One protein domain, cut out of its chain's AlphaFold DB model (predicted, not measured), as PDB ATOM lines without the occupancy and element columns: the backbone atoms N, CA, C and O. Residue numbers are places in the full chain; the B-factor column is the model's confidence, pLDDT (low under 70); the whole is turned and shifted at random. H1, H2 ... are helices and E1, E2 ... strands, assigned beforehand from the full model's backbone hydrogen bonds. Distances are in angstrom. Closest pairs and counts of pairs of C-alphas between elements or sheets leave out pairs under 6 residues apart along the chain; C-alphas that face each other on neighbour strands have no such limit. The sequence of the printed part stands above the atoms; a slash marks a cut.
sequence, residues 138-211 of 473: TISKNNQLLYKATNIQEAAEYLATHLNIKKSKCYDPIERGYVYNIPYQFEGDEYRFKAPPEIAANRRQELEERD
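This is residues 138 to 211 of the 473 residues of the protein "5-methylcytosine-specific restriction protein A" of Bacillus aquimaris (UniProt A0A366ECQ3). A twisted sheet of four strands has H1 and H2 on one face, H1 over E2 and E1 and H2 beside the strands near E4, and its other face is bare. The third helix, H3, is off the sheet, packs on H2 with its residues 200 to 204 and lies toward one end of the longest axis. The printed part has 74 residues, with three named helices and four named strands in the order E1 E2 H1 H2 E3 E4 H3; the sheet's order is E2 E1 E4 E3, all antiparallel, and the class is mixed, helices and strands. The whole is compact, with a radius of gyration of the C-alphas of 11.9 A and spans of 33 by 23 by 23 A.

Begin with the sheet: find C-alpha 138 at (268.549, 217.092, 246.432), where E1, residues 138 to 141, begins. E2, residues 144 to 149, runs for 15.1 A; E3, residues 184 to 186, is the short strand; E4, residues 189 to 194, runs for 16.7 A. Look next for H1, residues 152 to 163, 16.0 A long, and H2, residues 171 to 180, 13.8 A long. H3, residues 197 to 209, is 18.3 A long and ends at C-alpha 209, (253.680, 201.424, 232.908).

Start at E1 and E4, antiparallel at 165 degrees: N 138 and O 194 are 2.8 A apart, within hydrogen-bond range. The hairpin E1 and E2 has N 139 and O 147 at 2.8 A, and the hairpin E3 and E4 has N 191 and O 184 at 2.8 A. The pairing is staggered: E4 pairs with E3 over residues 189 to 191 and with E1 over 191 to 194. The sheet is only just strongly twisted, its C-alphas lying up to 4.4 A off the best plane. H1 is on the sheet at a height over the sheet of 8.5 A, making two layers, a sheet with a helix on one face; it runs along the strands, at 16 degrees to E1 on the local plane. H2 is on the same face at a height over the sheet of 5.4 A; the closest C-alphas of H2 and E4 are those of Tyr 178 and Lys 194, 4.6 A apart. H1 touches H2 with residues 152 to 156 alone, at a steep tilt of 66 degrees, opposite ways; the closest C-alphas, of Ala 156 and Tyr 171, are 6.0 A apart. H3 touches H2, closest at the C-alphas of Val 179 and Ala 200, 4.7 A, only just about perpendicular at 72 degrees. H1 and H3 are apart. In H1, H2 and H3 every O i to N i+4 pair is within hydrogen-bond range.

The two C-alphas farthest apart are those of Asn 164 and Glu 209, 33.8 A. The printed part has no cut and no long link; H1 to H2 is short and the other links are tight. The mean pLDDT of the printed part is 89.2, that of H3 is 82, and no printed residue is under 70.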
ATOM      1  N   THR A 138     268.435 215.831 245.710       95.00
ATOM      2  CA  THR A 138     268.549 217.092 246.432       95.00
ATOM      3  C   THR A 138     267.269 217.317 247.220       95.00
ATOM      4  O   THR A 138     266.187 217.309 246.634       95.00
ATOM      5  N   ILE A 139     267.398 217.533 248.525       95.94
ATOM      6  CA  ILE A 139     266.302 217.888 249.426       95.94
ATOM      7  C   ILE A 139     266.401 219.386 249.698       95.94
ATOM      8  O   ILE A 139     267.453 219.875 250.112       95.94
ATOM      9  N   SER A 140     265.319 220.117 249.455       90.19
ATOM     10  CA  SER A 140     265.193 221.533 249.807       90.19
ATOM     11  C   SER A 140     264.038 221.725 250.779       90.19
ATOM     12  O   SER A 140     263.010 221.074 250.617       90.19
ATOM     13  N   LYS A 141     264.202 222.615 251.754       91.94
ATOM     14  CA  LYS A 141     263.172 223.042 252.705       91.94
ATOM     15  C   LYS A 141     262.884 224.518 252.464       91.94
ATOM     16  O   LYS A 141     263.816 225.315 252.502       91.94
ATOM     17  N   ASN A 142     261.633 224.880 252.189       83.50
ATOM     18  CA  ASN A 142     261.212 226.258 251.902       83.50
ATOM     19  C   ASN A 142     262.140 226.948 250.878       83.50
ATOM     20  O   ASN A 142     262.651 228.042 251.107       83.50
ATOM     21  N   ASN A 143     262.418 226.253 249.767       80.44
ATOM     22  CA  ASN A 143     263.336 226.653 248.688       80.44
ATOM     23  C   ASN A 143     264.825 226.798 249.056       80.44
ATOM     24  O   ASN A 143     265.630 227.154 248.195       80.44
ATOM     25  N   GLN A 144     265.232 226.460 250.279       84.06
ATOM     26  CA  GLN A 144     266.636 226.424 250.685       84.06
ATOM     27  C   GLN A 144     267.179 224.998 250.637       84.06
ATOM     28  O   GLN A 144     266.517 224.053 251.063       84.06
ATOM     29  N   LEU A 145     268.398 224.832 250.118       90.19
ATOM     30  CA  LEU A 145     269.069 223.535 250.088       90.19
ATOM     31  C   LEU A 145     269.246 223.007 251.518       90.19
ATOM     32  O   LEU A 145     269.913 223.639 252.331       90.19
ATOM     33  N   LEU A 146     268.692 221.827 251.785       93.56
ATOM     34  CA  LEU A 146     268.777 221.167 253.084       93.56
ATOM     35  C   LEU A 146     269.820 220.041 253.071       93.56
ATOM     36  O   LEU A 146     270.643 219.948 253.978       93.56
ATOM     37  N   TYR A 147     269.803 219.187 252.040       95.94
ATOM     38  CA  TYR A 147     270.687 218.019 251.959       95.94
ATOM     39  C   TYR A 147     270.857 217.495 250.527       95.94
ATOM     40  O   TYR A 147     269.995 217.702 249.669       95.94
ATOM     41  N   LYS A 148     271.964 216.789 250.266       96.06
ATOM     42  CA  LYS A 148     272.226 216.078 249.006       96.06
ATOM     43  C   LYS A 148     272.537 214.618 249.313       96.06
ATOM     44  O   LYS A 148     273.589 214.328 249.865       96.06
ATOM     45  N   ALA A 149     271.633 213.731 248.921       93.88
ATOM     46  CA  ALA A 149     271.790 212.291 249.049       93.88
ATOM     47  C   ALA A 149     272.266 211.679 247.726       93.88
ATOM     48  O   ALA A 149     271.924 212.171 246.649       93.88
ATOM     49  N   THR A 150     273.004 210.576 247.793       90.06
ATOM     50  CA  THR A 150     273.458 209.800 246.628       90.06
ATOM     51  C   THR A 150     272.385 208.848 246.090       90.06
ATOM     52  O   THR A 150     272.447 208.424 244.934       90.06
ATOM     53  N   ASN A 151     271.397 208.501 246.916       88.19
ATOM     54  CA  ASN A 151     270.295 207.600 246.587       88.19
ATOM     55  C   ASN A 151     269.069 207.859 247.482       88.19
ATOM     56  O   ASN A 151     269.121 208.624 248.449       88.19
ATOM     57  N   ILE A 152     267.952 207.195 247.172       90.69
ATOM     58  CA  ILE A 152     266.693 207.362 247.911       90.69
ATOM     59  C   ILE A 152     266.763 206.826 249.348       90.69
ATOM     60  O   ILE A 152     266.088 207.358 250.226       90.69
ATOM     61  N   GLN A 153     267.577 205.802 249.619       90.19
ATOM     62  CA  GLN A 153     267.719 205.221 250.955       90.19
ATOM     63  C   GLN A 153     268.412 206.187 251.918       90.19
ATOM     64  O   GLN A 153     268.003 206.279 253.076       90.19
ATOM     65  N   GLU A 154     269.429 206.900 251.437       93.38
ATOM     66  CA  GLU A 154     270.134 207.958 252.160       93.38
ATOM     67  C   GLU A 154     269.237 209.189 252.345       93.38
ATOM     68  O   GLU A 154     269.135 209.710 253.453       93.38
ATOM     69  N   ALA A 155     268.499 209.595 251.303       95.88
ATOM     70  CA  ALA A 155     267.525 210.684 251.404       95.88
ATOM     71  C   ALA A 155     266.446 210.391 252.461       95.88
ATOM     72  O   ALA A 155     266.112 211.255 253.270       95.88
ATOM     73  N   ALA A 156     265.920 209.160 252.476       95.31
ATOM     74  CA  ALA A 156     264.915 208.723 253.439       95.31
ATOM     75  C   ALA A 156     265.469 208.626 254.865       95.31
ATOM     76  O   ALA A 156     264.741 208.932 255.803       95.31
ATOM     77  N   GLU A 157     266.727 208.206 255.037       96.12
ATOM     78  CA  GLU A 157     267.391 208.189 256.348       96.12
ATOM     79  C   GLU A 157     267.508 209.610 256.905       96.12
ATOM     80  O   GLU A 157     267.006 209.890 257.991       96.12
ATOM     81  N   TYR A 158     268.080 210.521 256.112       97.56
ATOM     82  CA  TYR A 158     268.250 211.915 256.503       97.56
ATOM     83  C   TYR A 158     266.910 212.565 256.863       97.56
ATOM     84  O   TYR A 158     266.779 213.166 257.930       97.56
ATOM     85  N   LEU A 159     265.901 212.425 255.996       97.06
ATOM     86  CA  LEU A 159     264.597 213.049 256.205       97.06
ATOM     87  C   LEU A 159     263.889 212.484 257.445       97.06
ATOM     88  O   LEU A 159     263.287 213.240 258.201       97.06
ATOM     89  N   ALA A 160     263.995 211.177 257.693       96.94
ATOM     90  CA  ALA A 160     263.409 210.535 258.865       96.94
ATOM     91  C   ALA A 160     264.004 211.060 260.173       96.94
ATOM     92  O   ALA A 160     263.258 211.367 261.103       96.94
ATOM     93  N   THR A 161     265.331 211.205 260.228       96.94
ATOM     94  CA  THR A 161     266.019 211.810 261.373       96.94
ATOM     95  C   THR A 161     265.659 213.286 261.518       96.94
ATOM     96  O   THR A 161     265.361 213.727 262.623       96.94
ATOM     97  N   HIS A 162     265.639 214.039 260.414       96.81
ATOM     98  CA  HIS A 162     265.349 215.474 260.420       96.81
ATOM     99  C   HIS A 162     263.928 215.791 260.905       96.81
ATOM    100  O   HIS A 162     263.741 216.724 261.677       96.81
ATOM    101  N   LEU A 163     262.940 215.002 260.474       95.44
ATOM    102  CA  LEU A 163     261.529 215.187 260.826       95.44
ATOM    103  C   LEU A 163     261.099 214.392 262.065       95.44
ATOM    104  O   LEU A 163     259.944 214.475 262.471       95.44
ATOM    105  N   ASN A 164     261.994 213.589 262.646       96.19
ATOM    106  CA  ASN A 164     261.691 212.675 263.747       96.19
ATOM    107  C   ASN A 164     260.505 211.724 263.447       96.19
ATOM    108  O   ASN A 164     259.590 211.542 264.253       96.19
ATOM    109  N   ILE A 165     260.514 211.097 262.266       95.75
ATOM    110  CA  ILE A 165     259.481 210.146 261.820       95.75
ATOM    111  C   ILE A 165     260.081 208.807 261.379       95.75
ATOM    112  O   ILE A 165     261.282 208.651 261.187       95.75
ATOM    113  N   LYS A 166     259.225 207.796 261.175       94.31
ATOM    114  CA  LYS A 166     259.661 206.493 260.647       94.31
ATOM    115  C   LYS A 166     260.191 206.633 259.216       94.31
ATOM    116  O   LYS A 166     259.470 207.119 258.346       94.31
ATOM    117  N   LYS A 167     261.364 206.050 258.942       92.06
ATOM    118  CA  LYS A 167     261.978 205.980 257.601       92.06
ATOM    119  C   LYS A 167     261.030 205.500 256.504       92.06
ATOM    120  O   LYS A 167     261.022 206.049 255.407       92.06
ATOM    121  N   SER A 168     260.176 204.519 256.801       89.81
ATOM    122  CA  SER A 168     259.205 203.990 255.835       89.81
ATOM    123  C   SER A 168     258.224 205.039 255.298       89.81
ATOM    124  O   SER A 168     257.762 204.897 254.172       89.81
ATOM    125  N   LYS A 169     257.936 206.104 256.061       92.25
ATOM    126  CA  LYS A 169     257.040 207.192 255.644       92.25
ATOM    127  C   LYS A 169     257.690 208.187 254.677       92.25
ATOM    128  O   LYS A 169     256.977 208.989 254.089       92.25
ATOM    129  N   CYS A 170     259.012 208.143 254.509       94.75
ATOM    130  CA  CYS A 170     259.747 209.108 253.690       94.75
ATOM    131  C   CYS A 170     259.847 208.688 252.217       94.75
ATOM    132  O   CYS A 170     259.976 209.546 251.350       94.75
ATOM    133  N   TYR A 171     259.767 207.389 251.912       93.25
ATOM    134  CA  TYR A 171     259.985 206.888 250.550       93.25
ATOM    135  C   TYR A 171     258.960 207.408 249.540       93.25
ATOM    136  O   TYR A 171     259.358 207.912 248.493       93.25
ATOM    137  N   ASP A 172     257.663 207.310 249.850       92.75
ATOM    138  CA  ASP A 172     256.610 207.717 248.913       92.75
ATOM    139  C   ASP A 172     256.648 209.238 248.633       92.75
ATOM    140  O   ASP A 172     256.642 209.604 247.456       92.75
ATOM    141  N   PRO A 173     256.779 210.133 249.640       93.44
ATOM    142  CA  PRO A 173     256.955 211.567 249.394       93.44
ATOM    143  C   PRO A 173     258.204 211.910 248.582       93.44
ATOM    144  O   PRO A 173     258.123 212.726 247.669       93.44
ATOM    145  N   ILE A 174     259.345 211.276 248.876       95.25
ATOM    146  CA  ILE A 174     260.586 211.521 248.131       95.25
ATOM    147  C   ILE A 174     260.412 211.090 246.674       95.25
ATOM    148  O   ILE A 174     260.701 211.875 245.772       95.25
ATOM    149  N   GLU A 175     259.917 209.868 246.439       93.94
ATOM    150  CA  GLU A 175     259.724 209.323 245.095       93.94
ATOM    151  C   GLU A 175     258.751 210.161 244.277       93.94
ATOM    152  O   GLU A 175     259.094 210.629 243.192       93.94
ATOM    153  N   ARG A 176     257.563 210.431 244.819       92.00
ATOM    154  CA  ARG A 176     256.577 211.286 244.153       92.00
ATOM    155  C   ARG A 176     257.115 212.697 243.935       92.00
ATOM    156  O   ARG A 176     256.860 213.295 242.893       92.00
ATOM    157  N   GLY A 177     257.898 213.210 244.876       90.06
ATOM    158  CA  GLY A 177     258.495 214.530 244.790       90.06
ATOM    159  C   GLY A 177     259.476 214.678 243.639       90.06
ATOM    160  O   GLY A 177     259.286 215.561 242.812       90.06
ATOM    161  N   TYR A 178     260.481 213.808 243.516       90.50
ATOM    162  CA  TYR A 178     261.449 213.962 242.424       90.50
ATOM    163  C   TYR A 178     260.899 213.521 241.065       90.50
ATOM    164  O   TYR A 178     261.358 214.026 240.041       90.50
ATOM    165  N   VAL A 179     259.928 212.601 241.028       88.44
ATOM    166  CA  VAL A 179     259.323 212.126 239.773       88.44
ATOM    167  C   VAL A 179     258.341 213.147 239.204       88.44
ATOM    168  O   VAL A 179     258.313 213.376 237.992       88.44
ATOM    169  N   TYR A 180     257.523 213.759 240.060       84.06
ATOM    170  CA  TYR A 180     256.368 214.562 239.652       84.06
ATOM    171  C   TYR A 180     256.416 216.018 240.125       84.06
ATOM    172  O   TYR A 180     255.485 216.768 239.837       84.06
ATOM    173  N   ASN A 181     257.490 216.417 240.812       83.12
ATOM    174  CA  ASN A 181     257.648 217.725 241.455       83.12
ATOM    175  C   ASN A 181     256.570 218.017 242.517       83.12
ATOM    176  O   ASN A 181     256.195 219.169 242.736       83.12
ATOM    177  N   ILE A 182     256.063 216.970 243.176       84.56
ATOM    178  CA  ILE A 182     255.029 217.087 244.212       84.56
ATOM    179  C   ILE A 182     255.697 217.497 245.536       84.56
ATOM    180  O   ILE A 182     256.540 216.751 246.039       84.56
ATOM    181  N   PRO A 183     255.355 218.657 246.123       84.06
ATOM    182  CA  PRO A 183     255.907 219.058 247.409       84.06
ATOM    183  C   PRO A 183     255.390 218.158 248.536       84.06
ATOM    184  O   PRO A 183     254.245 217.697 248.518       84.06
ATOM    185  N   TYR A 184     256.226 217.946 249.548       89.88
ATOM    186  CA  TYR A 184     255.835 217.297 250.793       89.88
ATOM    187  C   TYR A 184     255.686 218.347 251.888       89.88
ATOM    188  O   TYR A 184     256.660 219.002 252.243       89.88
ATOM    189  N   GLN A 185     254.469 218.511 252.402       87.06
ATOM    190  CA  GLN A 185     254.176 219.436 253.495       87.06
ATOM    191  C   GLN A 185     254.291 218.700 254.831       87.06
ATOM    192  O   GLN A 185     253.679 217.643 255.012       87.06
ATOM    193  N   PHE A 186     255.061 219.249 255.769       87.50
ATOM    194  CA  PHE A 186     255.204 218.698 257.115       87.50
ATOM    195  C   PHE A 186     255.354 219.827 258.135       87.50
ATOM    196  O   PHE A 186     256.271 220.633 258.026       87.50
ATOM    197  N   GLU A 187     254.442 219.885 259.110       86.94
ATOM    198  CA  GLU A 187     254.440 220.882 260.199       86.94
ATOM    199  C   GLU A 187     254.563 222.349 259.726       86.94
ATOM    200  O   GLU A 187     255.172 223.184 260.386       86.94
ATOM    201  N   GLY A 188     253.953 222.674 258.579       79.06
ATOM    202  CA  GLY A 188     253.963 224.023 257.997       79.06
ATOM    203  C   GLY A 188     255.173 224.333 257.110       79.06
ATOM    204  O   GLY A 188     255.218 225.401 256.508       79.06
ATOM    205  N   ASP A 189     256.120 223.401 256.992       84.31
ATOM    206  CA  ASP A 189     257.262 223.505 256.093       84.31
ATOM    207  C   ASP A 189     257.037 222.726 254.790       84.31
ATOM    208  O   ASP A 189     256.545 221.591 254.792       84.31
ATOM    209  N   GLU A 190     257.494 223.307 253.681       87.81
ATOM    210  CA  GLU A 190     257.492 222.672 252.368       87.81
ATOM    211  C   GLU A 190     258.845 222.011 252.078       87.81
ATOM    212  O   GLU A 190     259.891 222.665 252.069       87.81
ATOM    213  N   TYR A 191     258.819 220.724 251.736       91.00
ATOM    214  CA  TYR A 191     259.983 219.961 251.296       91.00
ATOM    215  C   TYR A 191     259.876 219.615 249.810       91.00
ATOM    216  O   TYR A 191     258.860 219.095 249.340       91.00
ATOM    217  N   ARG A 192     260.952 219.866 249.058       91.12
ATOM    218  CA  ARG A 192     261.071 219.525 247.634       91.12
ATOM    219  C   ARG A 192     262.228 218.577 247.390       91.12
ATOM    220  O   ARG A 192     263.304 218.725 247.969       91.12
ATOM    221  N   PHE A 193     262.008 217.647 246.471       93.25
ATOM    222  CA  PHE A 193     262.962 216.610 246.101       93.25
ATOM    223  C   PHE A 193     263.279 216.739 244.616       93.25
ATOM    224  O   PHE A 193     262.367 216.795 243.797       93.25
ATOM    225  N   LYS A 194     264.561 216.806 244.259       91.38
ATOM    226  CA  LYS A 194     264.999 216.885 242.858       91.38
ATOM    227  C   LYS A 194     266.018 215.801 242.555       91.38
ATOM    228  O   LYS A 194     266.992 215.658 243.287       91.38
ATOM    229  N   ALA A 195     265.803 215.097 241.452       89.44
ATOM    230  CA  ALA A 195     266.752 214.173 240.844       89.44
ATOM    231  C   ALA A 195     267.116 214.673 239.432       89.44
ATOM    232  O   ALA A 195     266.404 215.526 238.893       89.44
ATOM    233  N   PRO A 196     268.201 214.172 238.815       86.94
ATOM    234  CA  PRO A 196     268.514 214.459 237.420       86.94
ATOM    235  C   PRO A 196     267.311 214.183 236.498       86.94
ATOM    236  O   PRO A 196     266.638 213.166 236.694       86.94
ATOM    237  N   PRO A 197     267.042 215.035 235.488       80.19
ATOM    238  CA  PRO A 197     265.843 214.928 234.654       80.19
ATOM    239  C   PRO A 197     265.647 213.552 234.012       80.19
ATOM    240  O   PRO A 197     264.544 213.016 234.045       80.19
ATOM    241  N   GLU A 198     266.718 212.941 233.501       79.56
ATOM    242  CA  GLU A 198     266.668 211.605 232.891       79.56
ATOM    243  C   GLU A 198     266.264 210.520 233.896       79.56
ATOM    244  O   GLU A 198     265.483 209.626 233.580       79.56
ATOM    245  N   ILE A 199     266.751 210.612 235.136       84.12
ATOM    246  CA  ILE A 199     266.416 209.665 236.205       84.12
ATOM    247  C   ILE A 199     264.945 209.811 236.599       84.12
ATOM    248  O   ILE A 199     264.234 208.811 236.704       84.12
ATOM    249  N   ALA A 200     264.482 211.048 236.787       82.94
ATOM    250  CA  ALA A 200     263.087 211.333 237.104       82.94
ATOM    251  C   ALA A 200     262.145 210.867 235.982       82.94
ATOM    252  O   ALA A 200     261.123 210.243 236.268       82.94
ATOM    253  N   ALA A 201     262.506 211.111 234.717       76.25
ATOM    254  CA  ALA A 201     261.733 210.699 233.548       76.25
ATOM    255  C   ALA A 201     261.662 209.170 233.403       76.25
ATOM    256  O   ALA A 201     260.570 208.621 233.275       76.25
ATOM    257  N   ASN A 202     262.795 208.471 233.513       79.25
ATOM    258  CA  ASN A 202     262.827 207.008 233.446       79.25
ATOM    259  C   ASN A 202     262.012 206.373 234.578       79.25
ATOM    260  O   ASN A 202     261.271 205.413 234.359       79.25
ATOM    261  N   ARG A 203     262.110 206.921 235.799       87.31
ATOM    262  CA  ARG A 203     261.321 206.422 236.927       87.31
ATOM    263  C   ARG A 203     259.832 206.696 236.742       87.31
ATOM    264  O   ARG A 203     259.029 205.828 237.061       87.31
ATOM    265  N   ARG A 204     259.466 207.865 236.204       85.56
ATOM    266  CA  ARG A 204     258.078 208.197 235.855       85.56
ATOM    267  C   ARG A 204     257.477 207.141 234.937       85.56
ATOM    268  O   ARG A 204     256.437 206.581 235.269       85.56
ATOM    269  N   GLN A 205     258.168 206.843 233.838       78.12
ATOM    270  CA  GLN A 205     257.735 205.844 232.870       78.12
ATOM    271  C   GLN A 205     257.541 204.473 233.535       78.12
ATOM    272  O   GLN A 205     256.488 203.863 233.384       78.12
ATOM    273  N   GLU A 206     258.502 204.022 234.348       83.75
ATOM    274  CA  GLU A 206     258.394 202.739 235.055       83.75
ATOM    275  C   GLU A 206     257.189 202.683 236.014       83.75
ATOM    276  O   GLU A 206     256.519 201.653 236.106       83.75
ATOM    277  N   LEU A 207     256.920 203.768 236.749       85.62
ATOM    278  CA  LEU A 207     255.782 203.848 237.667       85.62
ATOM    279  C   LEU A 207     254.452 203.785 236.908       85.62
ATOM    280  O   LEU A 207     253.548 203.061 237.325       85.62
ATOM    281  N   GLU A 208     254.345 204.518 235.801       83.38
ATOM    282  CA  GLU A 208     253.129 204.628 234.991       83.38
ATOM    283  C   GLU A 208     252.822 203.348 234.209       83.38
ATOM    284  O   GLU A 208     251.669 202.922 234.181       83.38
ATOM    285  N   GLU A 209     253.834 202.696 233.632       79.12
ATOM    286  CA  GLU A 209     253.680 201.424 232.908       79.12
ATOM    287  C   GLU A 209     253.237 200.275 233.822       79.12
ATOM    288  O   GLU A 209     252.562 199.345 233.381       79.12
ATOM    289  N   ARG A 210     253.607 200.328 235.106       81.31
ATOM    290  CA  ARG A 210     253.290 199.283 236.091       81.31
ATOM    291  C   ARG A 210     252.038 199.564 236.922       81.31
ATOM    292  O   ARG A 210     251.767 198.781 237.829       81.31
ATOM    293  N   ASP A 211     251.334 200.672 236.669       76.88
ATOM    294  CA  ASP A 211     250.260 201.202 237.536       76.88
ATOM    295  C   ASP A 211     250.675 201.174 239.021       76.88
ATOM    296  O   ASP A 211     249.949 200.727 239.911       76.88
TER     297      ASP A 211